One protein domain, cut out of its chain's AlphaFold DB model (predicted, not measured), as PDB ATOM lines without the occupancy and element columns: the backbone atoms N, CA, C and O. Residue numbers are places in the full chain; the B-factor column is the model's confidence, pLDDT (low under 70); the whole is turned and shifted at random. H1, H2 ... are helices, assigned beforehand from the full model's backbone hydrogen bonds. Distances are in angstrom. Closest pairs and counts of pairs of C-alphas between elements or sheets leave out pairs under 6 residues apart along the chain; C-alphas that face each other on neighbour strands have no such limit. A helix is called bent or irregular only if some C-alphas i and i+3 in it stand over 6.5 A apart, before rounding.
ATOM      1  N   ASP A  42      10.400  16.201  28.773       80.38
ATOM      2  CA  ASP A  42       9.545  16.795  29.810       80.38
ATOM      3  C   ASP A  42      10.176  16.680  31.203       80.38
ATOM      4  O   ASP A  42      10.145  17.629  31.993       80.38
ATOM      5  N   ILE A  43      10.819  15.546  31.505       83.94
ATOM      6  CA  ILE A  43      11.554  15.361  32.764       83.94
ATOM      7  C   ILE A  43      12.714  16.366  32.860       83.94
ATOM      8  O   ILE A  43      12.855  17.053  33.874       83.94
ATOM      9  N   ARG A  44      13.524  16.503  31.800       81.12
ATOM     10  CA  ARG A  44      14.656  17.452  31.757       81.12
ATOM     11  C   ARG A  44      14.199  18.907  31.841       81.12
ATOM     12  O   ARG A  44      14.845  19.720  32.507       81.12
ATOM     13  N   PHE A  45      13.079  19.234  31.205       81.62
ATOM     14  CA  PHE A  45      12.482  20.561  31.250       81.62
ATOM     15  C   PHE A  45      12.002  20.909  32.664       81.62
ATOM     16  O   PHE A  45      12.359  21.957  33.205       81.62
ATOM     17  N   ARG A  46      11.280  19.998  33.329       85.12
ATOM     18  CA  ARG A  46      10.854  20.188  34.726       85.12
ATOM     19  C   ARG A  46      12.040  20.319  35.679       85.12
ATOM     20  O   ARG A  46      12.029  21.202  36.533       85.12
ATOM     21  N   GLN A  47      13.079  19.499  35.512       85.56
ATOM     22  CA  GLN A  47      14.314  19.602  36.299       85.56
ATOM     23  C   GLN A  47      15.007  20.957  36.100       85.56
ATOM     24  O   GLN A  47      15.450  21.577  37.066       85.56
ATOM     25  N   THR A  48      15.045  21.448  34.859       82.12
ATOM     26  CA  THR A  48      15.564  22.781  34.516       82.12
ATOM     27  C   THR A  48      14.799  23.877  35.249       82.12
ATOM     28  O   THR A  48      15.411  24.701  35.930       82.12
ATOM     29  N   LEU A  49      13.466  23.852  35.198       85.56
ATOM     30  CA  LEU A  49      12.631  24.830  35.896       85.56
ATOM     31  C   LEU A  49      12.783  24.757  37.420       85.56
ATOM     32  O   LEU A  49      12.877  25.795  38.072       85.56
ATOM     33  N   GLN A  50      12.862  23.557  38.000       89.00
ATOM     34  CA  GLN A  50      13.092  23.384  39.439       89.00
ATOM     35  C   GLN A  50      14.453  23.935  39.874       89.00
ATOM     36  O   GLN A  50      14.555  24.600  40.911       89.00
ATOM     37  N   LYS A  51      15.498  23.710  39.067       85.31
ATOM     38  CA  LYS A  51      16.819  24.299  39.300       85.31
ATOM     39  C   LYS A  51      16.724  25.824  39.254       85.31
ATOM     40  O   LYS A  51      17.133  26.477  40.208       85.31
ATOM     41  N   MET A  52      16.111  26.392  38.212       86.81
ATOM     42  CA  MET A  52      15.900  27.843  38.078       86.81
ATOM     43  C   MET A  52      15.133  28.440  39.257       86.81
ATOM     44  O   MET A  52      15.545  29.461  39.800       86.81
ATOM     45  N   GLN A  53      14.075  27.774  39.717       90.38
ATOM     46  CA  GLN A  53      13.301  28.207  40.876       90.38
ATOM     47  C   GLN A  53      14.142  28.221  42.161       90.38
ATOM     48  O   GLN A  53      14.032  29.144  42.967       90.38
ATOM     49  N   THR A  54      14.978  27.205  42.365       89.12
ATOM     50  CA  THR A  54      15.848  27.105  43.549       89.12
ATOM     51  C   THR A  54      16.923  28.192  43.543       89.12
ATOM     52  O   THR A  54      17.169  28.826  44.573       89.12
ATOM     53  N   MET A  55      17.511  28.458  42.374       85.94
ATOM     54  CA  MET A  55      18.484  29.538  42.183       85.94
ATOM     55  C   MET A  55      17.839  30.904  42.458       85.94
ATOM     56  O   MET A  55      18.344  31.661  43.287       85.94
ATOM     57  N   ALA A  56      16.661  31.166  41.877       88.19
ATOM     58  CA  ALA A  56      15.916  32.407  42.089       88.19
ATOM     59  C   ALA A  56      15.610  32.660  43.571       88.19
ATOM     60  O   ALA A  56      15.866  33.748  44.076       88.19
ATOM     61  N   LYS A  57      15.121  31.645  44.295       91.56
ATOM     62  CA  LYS A  57      14.825  31.770  45.733       91.56
ATOM     63  C   LYS A  57      16.066  32.119  46.555       91.56
ATOM     64  O   LYS A  57      15.977  32.923  47.479       91.56
ATOM     65  N   SER A  58      17.208  31.520  46.220       87.06
ATOM     66  CA  SER A  58      18.472  31.764  46.925       87.06
ATOM     67  C   SER A  58      18.960  33.204  46.736       87.06
ATOM     68  O   SER A  58      19.397  33.833  47.697       87.06
ATOM     69  N   MET A  59      18.836  33.747  45.520       92.19
ATOM     70  CA  MET A  59      19.228  35.127  45.198       92.19
ATOM     71  C   MET A  59      18.258  36.162  45.782       92.19
ATOM     72  O   MET A  59      18.696  37.130  46.402       92.19
ATOM     73  N   GLN A  60      16.948  35.910  45.691       93.25
ATOM     74  CA  GLN A  60      15.903  36.807  46.199       93.25
ATOM     75  C   GLN A  60      16.041  37.119  47.694       93.25
ATOM     76  O   GLN A  60      15.746  38.235  48.115       93.25
ATOM     77  N   GLY A  61      16.507  36.161  48.504       92.75
ATOM     78  CA  GLY A  61      16.772  36.407  49.924       92.75
ATOM     79  C   GLY A  61      17.842  37.482  50.141       92.75
ATOM     80  O   GLY A  61      17.651  38.395  50.942       92.75
ATOM     81  N   LEU A  62      18.935  37.421  49.373       94.12
ATOM     82  CA  LEU A  62      20.003  38.419  49.443       94.12
ATOM     83  C   LEU A  62      19.570  39.767  48.861       94.12
ATOM     84  O   LEU A  62      19.912  40.793  49.447       94.12
ATOM     85  N   HIS A  63      18.799  39.780  47.765       95.81
ATOM     86  CA  HIS A  63      18.201  41.017  47.244       95.81
ATOM     87  C   HIS A  63      17.358  41.704  48.311       95.81
ATOM     88  O   HIS A  63      17.575  42.875  48.594       95.81
ATOM     89  N   ALA A  64      16.474  40.966  48.987       95.69
ATOM     90  CA  ALA A  64      15.616  41.529  50.023       95.69
ATOM     91  C   ALA A  64      16.416  42.152  51.180       95.69
ATOM     92  O   ALA A  64      16.063  43.228  51.663       95.69
ATOM     93  N   GLU A  65      17.508  41.517  51.618       94.75
ATOM     94  CA  GLU A  65      18.392  42.082  52.646       94.75
ATOM     95  C   GLU A  65      19.084  43.372  52.178       94.75
ATOM     96  O   GLU A  65      19.140  44.359  52.920       94.75
ATOM     97  N   ILE A  66      19.601  43.371  50.947       95.44
ATOM     98  CA  ILE A  66      20.295  44.514  50.349       95.44
ATOM     99  C   ILE A  66      19.321  45.678  50.132       95.44
ATOM    100  O   ILE A  66      19.610  46.803  50.541       95.44
ATOM    101  N   ASP A  67      18.152  45.412  49.562       95.19
ATOM    102  CA  ASP A  67      17.130  46.410  49.251       95.19
ATOM    103  C   ASP A  67      16.521  46.994  50.529       95.19
ATOM    104  O   ASP A  67      16.328  48.206  50.640       95.19
ATOM    105  N   ALA A  68      16.306  46.168  51.558       95.62
ATOM    106  CA  ALA A  68      15.886  46.650  52.870       95.62
ATOM    107  C   ALA A  68      16.941  47.558  53.518       95.62
ATOM    108  O   ALA A  68      16.593  48.478  54.266       95.62
ATOM    109  N   ALA A  69      18.229  47.315  53.261       94.44
ATOM    110  CA  ALA A  69      19.283  48.206  53.714       94.44
ATOM    111  C   ALA A  69      19.315  49.505  52.901       94.44
ATOM    112  O   ALA A  69      19.423  50.570  53.509       94.44
ATOM    113  N   LEU A  70      19.169  49.429  51.572       93.69
ATOM    114  CA  LEU A  70      19.068  50.592  50.682       93.69
ATOM    115  C   LEU A  70      17.910  51.507  51.081       93.69
ATOM    116  O   LEU A  70      18.107  52.711  51.213       93.69
ATOM    117  N   ALA A  71      16.738  50.943  51.373       94.81
ATOM    118  CA  ALA A  71      15.559  51.696  51.797       94.81
ATOM    119  C   ALA A  71      15.772  52.487  53.104       94.81
ATOM    120  O   ALA A  71      15.069  53.460  53.366       94.81
ATOM    121  N   LYS A  72      16.744  52.084  53.933       93.88
ATOM    122  CA  LYS A  72      17.101  52.756  55.197       93.88
ATOM    123  C   LYS A  72      18.229  53.779  55.040       93.88
ATOM    124  O   LYS A  72      18.590  54.442  56.019       93.88
ATOM    125  N   VAL A  73      18.823  53.889  53.850       93.25
ATOM    126  CA  VAL A  73      19.879  54.860  53.571       93.25
ATOM    127  C   VAL A  73      19.285  56.260  53.494       93.25
ATOM    128  O   VAL A  73      18.314  56.531  52.800       93.25
ATOM    129  N   SER A  74      19.931  57.177  54.192       91.31
ATOM    130  CA  SER A  74      19.671  58.606  54.190       91.31
ATOM    131  C   SER A  74      20.999  59.358  54.137       91.31
ATOM    132  O   SER A  74      22.081  58.790  54.328       91.31
ATOM    133  N   ARG A  75      20.934  60.680  53.964       86.31
ATOM    134  CA  ARG A  75      22.125  61.540  53.966       86.31
ATOM    135  C   ARG A  75      22.957  61.410  55.251       86.31
ATOM    136  O   ARG A  75      24.179  61.520  55.193       86.31
ATOM    137  N   GLN A  76      22.306  61.159  56.388       87.19
ATOM    138  CA  GLN A  76      22.935  61.103  57.713       87.19
ATOM    139  C   GLN A  76      23.649  59.770  57.982       87.19
ATOM    140  O   GLN A  76      24.578  59.716  58.785       87.19
ATOM    141  N   ASN A  77      23.234  58.696  57.310       90.88
ATOM    142  CA  ASN A  77      23.735  57.339  57.519       90.88
ATOM    143  C   ASN A  77      24.141  56.669  56.196       90.88
ATOM    144  O   ASN A  77      24.041  55.453  56.072       90.88
ATOM    145  N   VAL A  78      24.648  57.438  55.226       89.62
ATOM    146  CA  VAL A  78      25.031  56.932  53.891       89.62
ATOM    147  C   VAL A  78      25.979  55.728  53.950       89.62
ATOM    148  O   VAL A  78      25.918  54.828  53.123       89.62
ATOM    149  N   GLY A  79      26.812  55.641  54.991       89.88
ATOM    150  CA  GLY A  79      27.696  54.500  55.223       89.88
ATOM    151  C   GLY A  79      26.994  53.190  55.609       89.88
ATOM    152  O   GLY A  79      27.667  52.162  55.662       89.88
ATOM    153  N   TYR A  80      25.687  53.199  55.890       92.88
ATOM    154  CA  TYR A  80      24.926  52.024  56.317       92.88
ATOM    155  C   TYR A  80      24.879  50.948  55.232       92.88
ATOM    156  O   TYR A  80      25.096  49.775  55.536       92.88
ATOM    157  N   ILE A  81      24.720  51.330  53.960       94.75
ATOM    158  CA  ILE A  81      24.711  50.362  52.853       94.75
ATOM    159  C   ILE A  81      26.030  49.592  52.735       94.75
ATOM    160  O   ILE A  81      26.043  48.433  52.334       94.75
ATOM    161  N   LEU A  82      27.147  50.169  53.193       94.31
ATOM    162  CA  LEU A  82      28.454  49.503  53.176       94.31
ATOM    163  C   LEU A  82      28.501  48.251  54.069       94.31
ATOM    164  O   LEU A  82      29.389  47.417  53.891       94.31
ATOM    165  N   THR A  83      27.554  48.092  55.000       94.38
ATOM    166  CA  THR A  83      27.392  46.859  55.792       94.38
ATOM    167  C   THR A  83      26.994  45.663  54.923       94.38
ATOM    168  O   THR A  83      27.366  44.532  55.232       94.38
ATOM    169  N   GLN A  84      26.344  45.913  53.782       95.88
ATOM    170  CA  GLN A  84      25.873  44.887  52.851       95.88
ATOM    171  C   GLN A  84      26.955  44.369  51.902       95.88
ATOM    172  O   GLN A  84      26.701  43.446  51.134       95.88
ATOM    173  N   LYS A  85      28.198  44.875  51.975       94.94
ATOM    174  CA  LYS A  85      29.316  44.394  51.137       94.94
ATOM    175  C   LYS A  85      29.493  42.874  51.183       94.94
ATOM    176  O   LYS A  85      29.847  42.268  50.178       94.94
ATOM    177  N   LYS A  86      29.268  42.251  52.345       95.00
ATOM    178  CA  LYS A  86      29.336  40.787  52.484       95.00
ATOM    179  C   LYS A  86      28.190  40.088  51.751       95.00
ATOM    180  O   LYS A  86      28.429  39.049  51.151       95.00
ATOM    181  N   ASN A  87      26.989  40.655  51.789       94.31
ATOM    182  CA  ASN A  87      25.819  40.106  51.108       94.31
ATOM    183  C   ASN A  87      25.954  40.235  49.587       94.31
ATOM    184  O   ASN A  87      25.724  39.255  48.891       94.31
ATOM    185  N   VAL A  88      26.473  41.360  49.084       95.94
ATOM    186  CA  VAL A  88      26.809  41.511  47.656       95.94
ATOM    187  C   VAL A  88      27.842  40.474  47.213       95.94
ATOM    188  O   VAL A  88      27.626  39.800  46.217       95.94
ATOM    189  N   LYS A  89      28.912  40.247  47.990       96.19
ATOM    190  CA  LYS A  89      29.895  39.193  47.669       96.19
ATOM    191  C   LYS A  89      29.295  37.787  47.634       96.19
ATOM    192  O   LYS A  89      29.688  36.974  46.806       96.19
ATOM    193  N   LYS A  90      28.369  37.479  48.545       95.50
ATOM    194  CA  LYS A  90      27.648  36.197  48.524       95.50
ATOM    195  C   LYS A  90      26.762  36.079  47.287       95.50
ATOM    196  O   LYS A  90      26.686  35.002  46.713       95.50
ATOM    197  N   LEU A  91      26.122  37.175  46.885       95.62
ATOM    198  CA  LEU A  91      25.286  37.220  45.692       95.62
ATOM    199  C   LEU A  91      26.118  37.007  44.423       95.62
ATOM    200  O   LEU A  91      25.713  36.229  43.572       95.62
ATOM    201  N   GLU A  92      27.312  37.604  44.340       95.62
ATOM    202  CA  GLU A  92      28.272  37.341  43.257       95.62
ATOM    203  C   GLU A  92      28.656  35.861  43.187       95.62
ATOM    204  O   GLU A  92      28.633  35.273  42.113       95.62
ATOM    205  N   GLN A  93      28.967  35.239  44.328       95.12
ATOM    206  CA  GLN A  93      29.299  33.816  44.352       95.12
ATOM    207  C   GLN A  93      28.118  32.958  43.885       95.12
ATOM    208  O   GLN A  93      28.296  32.074  43.053       95.12
ATOM    209  N   LEU A  94      26.905  33.245  44.373       92.56
ATOM    210  CA  LEU A  94      25.701  32.543  43.932       92.56
ATOM    211  C   LEU A  94      25.432  32.754  42.444       92.56
ATOM    212  O   LEU A  94      24.998  31.816  41.786       92.56
ATOM    213  N   TYR A  95      25.685  33.950  41.912       93.00
ATOM    214  CA  TYR A  95      25.578  34.230  40.485       93.00
ATOM    215  C   TYR A  95      26.512  33.326  39.683       93.00
ATOM    216  O   TYR A  95      26.038  32.606  38.807       93.00
ATOM    217  N   GLU A  96      27.798  33.277  40.027       93.19
ATOM    218  CA  GLU A  96      28.755  32.407  39.338       93.19
ATOM    219  C   GLU A  96      28.366  30.925  39.464       93.19
ATOM    220  O   GLU A  96      28.328  30.206  38.467       93.19
ATOM    221  N   ASP A  97      27.979  30.466  40.657       90.25
ATOM    222  CA  ASP A  97      27.596  29.070  40.885       90.25
ATOM    223  C   ASP A  97      26.350  28.682  40.065       90.25
ATOM    224  O   ASP A  97      26.319  27.636  39.405       90.25
ATOM    225  N   CYS A  98      25.329  29.544  40.063       87.00
ATOM    226  CA  CYS A  98      24.054  29.321  39.381       87.00
ATOM    227  C   CYS A  98      24.166  29.457  37.858       87.00
ATOM    228  O   CYS A  98      23.468  28.743  37.124       87.00
ATOM    229  N   PHE A  99      25.032  30.360  37.389       87.81
ATOM    230  CA  PHE A  99      25.183  30.722  35.982       87.81
ATOM    231  C   PHE A  99      26.421  30.142  35.282       87.81
ATOM    232  O   PHE A  99      26.604  30.360  34.085       87.81
ATOM    233  N   SER A 100      27.207  29.318  35.985       86.44
ATOM    234  CA  SER A 100      28.410  28.641  35.472       86.44
ATOM    235  C   SER A 100      28.184  27.753  34.244       86.44
ATOM    236  O   SER A 100      29.098  27.568  33.440       86.44
ATOM    237  N   GLN A 101      26.988  27.175  34.085       81.94
ATOM    238  CA  GLN A 101      26.670  26.257  32.990       81.94
ATOM    239  C   GLN A 101      25.440  26.727  32.211       81.94
ATOM    240  O   GLN A 101      24.360  26.819  32.794       81.94
ATOM    241  N   PRO A 102      25.541  26.949  30.889       78.56
ATOM    242  CA  PRO A 102      24.396  27.376  30.099       78.56
ATOM    243  C   PRO A 102      23.312  26.291  30.088       78.56
ATOM    244  O   PRO A 102      23.565  25.149  29.714       78.56
ATOM    245  N   LEU A 103      22.083  26.660  30.458       77.62
ATOM    246  CA  LEU A 103      20.934  25.744  30.495       77.62
ATOM    247  C   LEU A 103      20.108  25.708  29.197       77.62
ATOM    248  O   LEU A 103      19.048  25.092  29.168       77.62
ATOM    249  N   GLY A 104      20.578  26.347  28.118       77.00
ATOM    250  CA  GLY A 104      19.935  26.287  26.796       77.00
ATOM    251  C   GLY A 104      18.480  26.776  26.768       77.00
ATOM    252  O   GLY A 104      17.725  26.388  25.883       77.00
ATOM    253  N   HIS A 105      18.075  27.596  27.742       81.56
ATOM    254  CA  HIS A 105      16.696  28.037  27.921       81.56
ATOM    255  C   HIS A 105      16.616  29.574  27.916       81.56
ATOM    256  O   HIS A 105      17.375  30.214  28.645       81.56
ATOM    257  N   PRO A 106      15.690  30.204  27.169       85.50
ATOM    258  CA  PRO A 106      15.627  31.664  27.055       85.50
ATOM    259  C   PRO A 106      15.392  32.355  28.405       85.50
ATOM    260  O   PRO A 106      16.076  33.323  28.723       85.50
ATOM    261  N   LEU A 107      14.513  31.807  29.254       85.38
ATOM    262  CA  LEU A 107      14.291  32.358  30.602       85.38
ATOM    263  C   LEU A 107      15.555  32.330  31.473       85.38
ATOM    264  O   LEU A 107      15.713  33.181  32.340       85.38
ATOM    265  N   TYR A 108      16.451  31.364  31.254       86.81
ATOM    266  CA  TYR A 108      17.700  31.283  32.004       86.81
ATOM    267  C   TYR A 108      18.631  32.440  31.643       86.81
ATOM    268  O   TYR A 108      19.243  33.032  32.527       86.81
ATOM    269  N   GLU A 109      18.685  32.807  30.360       89.19
ATOM    270  CA  GLU A 109      19.450  33.965  29.901       89.19
ATOM    271  C   GLU A 109      18.881  35.273  30.451       89.19
ATOM    272  O   GLU A 109      19.630  36.088  30.981       89.19
ATOM    273  N   THR A 110      17.558  35.448  30.404       90.75
ATOM    274  CA  THR A 110      16.901  36.634  30.973       90.75
ATOM    275  C   THR A 110      17.177  36.767  32.470       90.75
ATOM    276  O   THR A 110      17.510  37.854  32.936       90.75
ATOM    277  N   MET A 111      17.088  35.667  33.226       90.81
ATOM    278  CA  MET A 111      17.419  35.669  34.654       90.81
ATOM    279  C   MET A 111      18.886  36.026  34.902       90.81
ATOM    280  O   MET A 111      19.171  36.813  35.801       90.81
ATOM    281  N   ARG A 112      19.810  35.481  34.101       91.69
ATOM    282  CA  ARG A 112      21.238  35.794  34.210       91.69
ATOM    283  C   ARG A 112      21.495  37.282  33.993       91.69
ATOM    284  O   ARG A 112      22.171  37.907  34.799       91.69
ATOM    285  N   GLN A 113      20.943  37.848  32.923       93.81
ATOM    286  CA  GLN A 113      21.131  39.259  32.587       93.81
ATOM    287  C   GLN A 113      20.580  40.179  33.679       93.81
ATOM    288  O   GLN A 113      21.276  41.099  34.099       93.81
ATOM    289  N   ALA A 114      19.377  39.891  34.185       93.50
ATOM    290  CA  ALA A 114      18.778  40.662  35.271       93.50
ATOM    291  C   ALA A 114      19.637  40.627  36.548       93.50
ATOM    292  O   ALA A 114      19.855  41.661  37.178       93.50
ATOM    293  N   GLU A 115      20.171  39.457  36.911       94.94
ATOM    294  CA  GLU A 115      21.040  39.323  38.085       94.94
ATOM    295  C   GLU A 115      22.381  40.047  37.894       94.94
ATOM    296  O   GLU A 115      22.874  40.724  38.799       94.94
ATOM    297  N   GLN A 116      22.959  39.961  36.695       95.56
ATOM    298  CA  GLN A 116      24.185  40.675  36.357       95.56
ATOM    299  C   GLN A 116      23.991  42.195  36.451       95.56
ATOM    300  O   GLN A 116      24.840  42.890  37.014       95.56
ATOM    301  N   GLU A 117      22.879  42.713  35.931       97.12
ATOM    302  CA  GLU A 117      22.535  44.132  36.006       97.12
ATOM    303  C   GLU A 117      22.368  44.588  37.461       97.12
ATOM    304  O   GLU A 117      22.954  45.596  37.868       97.12
ATOM    305  N   TYR A 118      21.652  43.809  38.278       96.75
ATOM    306  CA  TYR A 118      21.510  44.086  39.706       96.75
ATOM    307  C   TYR A 118      22.875  44.176  40.405       96.75
ATOM    308  O   TYR A 118      23.151  45.150  41.111       96.75
ATOM    309  N   LEU A 119      23.763  43.203  40.163       96.75
ATOM    310  CA  LEU A 119      25.113  43.170  40.733       96.75
ATOM    311  C   LEU A 119      25.963  44.382  40.334       96.75
ATOM    312  O   LEU A 119      26.705  44.914  41.165       96.75
ATOM    313  N   VAL A 120      25.871  44.831  39.082       97.62
ATOM    314  CA  VAL A 120      26.561  46.044  38.615       97.62
ATOM    315  C   VAL A 120      26.033  47.271  39.357       97.62
ATOM    316  O   VAL A 120      26.820  48.035  39.926       97.62
ATOM    317  N   ASN A 121      24.711  47.420  39.425       97.06
ATOM    318  CA  ASN A 121      24.065  48.574  40.042       97.06
ATOM    319  C   ASN A 121      24.391  48.673  41.538       97.06
ATOM    320  O   ASN A 121      24.835  49.726  42.006       97.06
ATOM    321  N   ILE A 122      24.269  47.577  42.295       96.62
ATOM    322  CA  ILE A 122      24.555  47.608  43.736       96.62
ATOM    323  C   ILE A 122      26.029  47.905  44.032       96.62
ATOM    324  O   ILE A 122      26.341  48.606  44.999       96.62
ATOM    325  N   LYS A 123      26.959  47.431  43.195       96.62
ATOM    326  CA  LYS A 123      28.384  47.765  43.332       96.62
ATOM    327  C   LYS A 123      28.648  49.250  43.092       96.62
ATOM    328  O   LYS A 123      29.431  49.828  43.849       96.62
ATOM    329  N   SER A 124      27.988  49.863  42.104       96.81
ATOM    330  CA  SER A 124      28.075  51.315  41.880       96.81
ATOM    331  C   SER A 124      27.584  52.082  43.103       96.81
ATOM    332  O   SER A 124      28.317  52.901  43.654       96.81
ATOM    333  N   ILE A 125      26.408  51.718  43.625       95.31
ATOM    334  CA  ILE A 125      25.836  52.356  44.818       95.31
ATOM    335  C   ILE A 125      26.780  52.230  46.023       95.31
ATOM    336  O   ILE A 125      27.000  53.193  46.759       95.31
ATOM    337  N   LEU A 126      27.388  51.056  46.232       95.31
ATOM    338  CA  LEU A 126      28.371  50.857  47.299       95.31
ATOM    339  C   LEU A 126      29.615  51.736  47.128       95.31
ATOM    340  O   LEU A 126      30.179  52.201  48.125       95.31
ATOM    341  N   HIS A 127      30.064  51.945  45.892       96.06
ATOM    342  CA  HIS A 127      31.195  52.811  45.589       96.06
ATOM    343  C   HIS A 127      30.858  54.286  45.859       96.06
ATOM    344  O   HIS A 127      31.599  54.963  46.577       96.06
ATOM    345  N   GLU A 128      29.711  54.757  45.379       95.06
ATOM    346  CA  GLU A 128      29.221  56.122  45.603       95.06
ATOM    347  C   GLU A 128      29.015  56.409  47.095       95.06
ATOM    348  O   GLU A 128      29.511  57.405  47.625       95.06
ATOM    349  N   ALA A 129      28.389  55.487  47.831       93.62
ATOM    350  CA  ALA A 129      28.221  55.610  49.278       93.62
ATOM    351  C   ALA A 129      29.566  55.697  50.021       93.62
ATOM    352  O   ALA A 129      29.688  56.385  51.042       93.62
ATOM    353  N   GLN A 130      30.601  55.017  49.517       94.44
ATOM    354  CA  GLN A 130      31.951  55.104  50.063       94.44
ATOM    355  C   GLN A 130      32.604  56.464  49.781       94.44
ATOM    356  O   GLN A 130      33.297  56.977  50.665       94.44
ATOM    357  N   GLN A 131      32.386  57.055  48.604       94.75
ATOM    358  CA  GLN A 131      32.855  58.407  48.278       94.75
ATOM    359  C   GLN A 131      32.160  59.454  49.154       94.75
ATOM    360  O   GLN A 131      32.837  60.190  49.874       94.75
ATOM    361  N   LEU A 132      30.828  59.417  49.227       93.25
ATOM    362  CA  LEU A 132      30.032  60.329  50.053       93.25
ATOM    363  C   LEU A 132      30.432  60.269  51.532       93.25
ATOM    364  O   LEU A 132      30.571  61.299  52.192       93.25
ATOM    365  N   LYS A 133      30.682  59.070  52.073       91.56
ATOM    366  CA  LYS A 133      31.159  58.918  53.457       91.56
ATOM    367  C   LYS A 133      32.513  59.608  53.684       91.56
ATOM    368  O   LYS A 133      32.734  60.157  54.763       91.56
ATOM    369  N   ARG A 134      33.425  59.569  52.706       91.44
ATOM    370  CA  ARG A 134      34.741  60.231  52.795       91.44
ATOM    371  C   ARG A 134      34.606  61.749  52.737       91.44
ATOM    372  O   ARG A 134      35.198  62.428  53.567       91.44
ATOM    373  N   GLU A 135      33.794  62.266  51.823       91.56
ATOM    374  CA  GLU A 135      33.522  63.704  51.704       91.56
ATOM    375  C   GLU A 135      32.911  64.272  52.990       91.56
ATOM    376  O   GLU A 135      33.360  65.302  53.492       91.56
ATOM    377  N   GLN A 136      31.954  63.555  53.590       89.12
ATOM    378  CA  GLN A 136      31.371  63.935  54.879       89.12
ATOM    379  C   GLN A 136      32.402  63.953  56.015       89.12
ATOM    380  O   GLN A 136      32.302  64.788  56.912       89.12
ATOM    381  N   ALA A 137      33.380  63.043  56.005       87.38
ATOM    382  CA  ALA A 137      34.446  63.030  57.004       87.38
ATOM    383  C   ALA A 137      35.373  64.247  56.853       87.38
ATOM    384  O   ALA A 137      35.681  64.899  57.847       87.38
ATOM    385  N   ILE A 138      35.746  64.593  55.616       87.62
ATOM    386  CA  ILE A 138      36.590  65.759  55.314       87.62
ATOM    387  C   ILE A 138      35.876  67.058  55.714       87.62
ATOM    388  O   ILE A 138      36.453  67.892  56.411       87.62
ATOM    389  N   ALA A 139      34.604  67.215  55.341       84.62
ATOM    390  CA  ALA A 139      33.825  68.410  55.665       84.62
ATOM    391  C   ALA A 139      33.723  68.657  57.182       84.62
ATOM    392  O   ALA A 139      33.860  69.796  57.633       84.62
ATOM    393  N   LYS A 140      33.543  67.595  57.981       82.06
ATOM    394  CA  LYS A 140      33.521  67.694  59.449       82.06
ATOM    395  C   LYS A 140      34.857  68.199  59.999       82.06
ATOM    396  O   LYS A 140      34.865  69.175  60.737       82.06
ATOM    397  N   THR A 141      35.975  67.632  59.542       77.12
ATOM    398  CA  THR A 141      37.316  68.039  60.003       77.12
ATOM    399  C   THR A 141      37.706  69.475  59.637       77.12
ATOM    400  O   THR A 141      38.544  70.062  60.313       77.12
ATOM    401  N   THR A 142      37.114  70.050  58.587       73.88
ATOM    402  CA  THR A 142      37.362  71.442  58.175       73.88
ATOM    403  C   THR A 142      36.506  72.446  58.951       73.88
ATOM    404  O   THR A 142      36.902  73.593  59.083       73.88
ATOM    405  N   THR A 143      35.346  72.029  59.468       68.06
ATOM    406  CA  THR A 143      34.423  72.917  60.203       68.06
ATOM    407  C   THR A 143      34.829  73.086  61.678       68.06
ATOM    408  O   THR A 143      34.381  74.017  62.337       68.06
ATOM    409  N   GLU A 144      35.682  72.200  62.198       58.44
ATOM    410  CA  GLU A 144      36.187  72.216  63.584       58.44
ATOM    411  C   GLU A 144      37.580  72.876  63.733       58.44
ATOM    412  O   GLU A 144      38.182  72.793  64.804       58.44
ATOM    413  N   LYS A 145      38.104  73.518  62.679       50.09
ATOM    414  CA  LYS A 145      39.351  74.308  62.689       50.09
ATOM    415  C   LYS A 145      39.063  75.793  62.539       50.09
ATOM    416  O   LYS A 145      39.804  76.572  63.178       50.09
TER     417      LYS A 145
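This is residues 42 to 145 of the 145 residues of an uncharacterized protein of Mitsuokella sp. AF21-1AC (UniProt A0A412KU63). A long, slender up-and-down bundle of three helices, each running against the one before: H2 joins H1 and H3, and residues 137 to 145 at the end of H3 stick out. The 104 printed residues hold H1, H2 and H3 in that order, with no named strand: all helix. The whole is a loose rod, radius of gyration of the C-alphas 18.3 A, spanning 72 by 19 by 17 A.

H3, residues 106 to 143, runs 56.2 A from (15.627, 31.664, 27.055) to (34.423, 72.917, 60.203). H2, residues 75 to 99, runs 35.8 A, kinks 39 degrees near residue 86 and is irregular: C-alphas 76 and 79 are 8.5 A apart. H1, residues 42 to 70, runs 40.8 A from (9.545, 16.795, 29.810), with a kink of 27 degrees near residue 62.

H3 and H2 form a hairpin and touch, closest at C-alphas Ala 129 and Val 78, 5.8 A, at a shallow tilt of 27 degrees. H2 and H1, also a hairpin, touch, closest at C-alphas Ile 81 and Ala 69, 5.9 A. H1 and H3 are close but not clearly touching, closest at C-alphas Met 52 and Tyr 108, 7.2 A. Every O i to N i+4 pair is within hydrogen-bond range in H3, 24 of 25 in H1 and 12 of 21 in H2.

C-alphas 42 and 145, the farthest apart, are 72.6 A apart. The printed part has no cut and no long link. Residues 143 to 145 are under pLDDT 70.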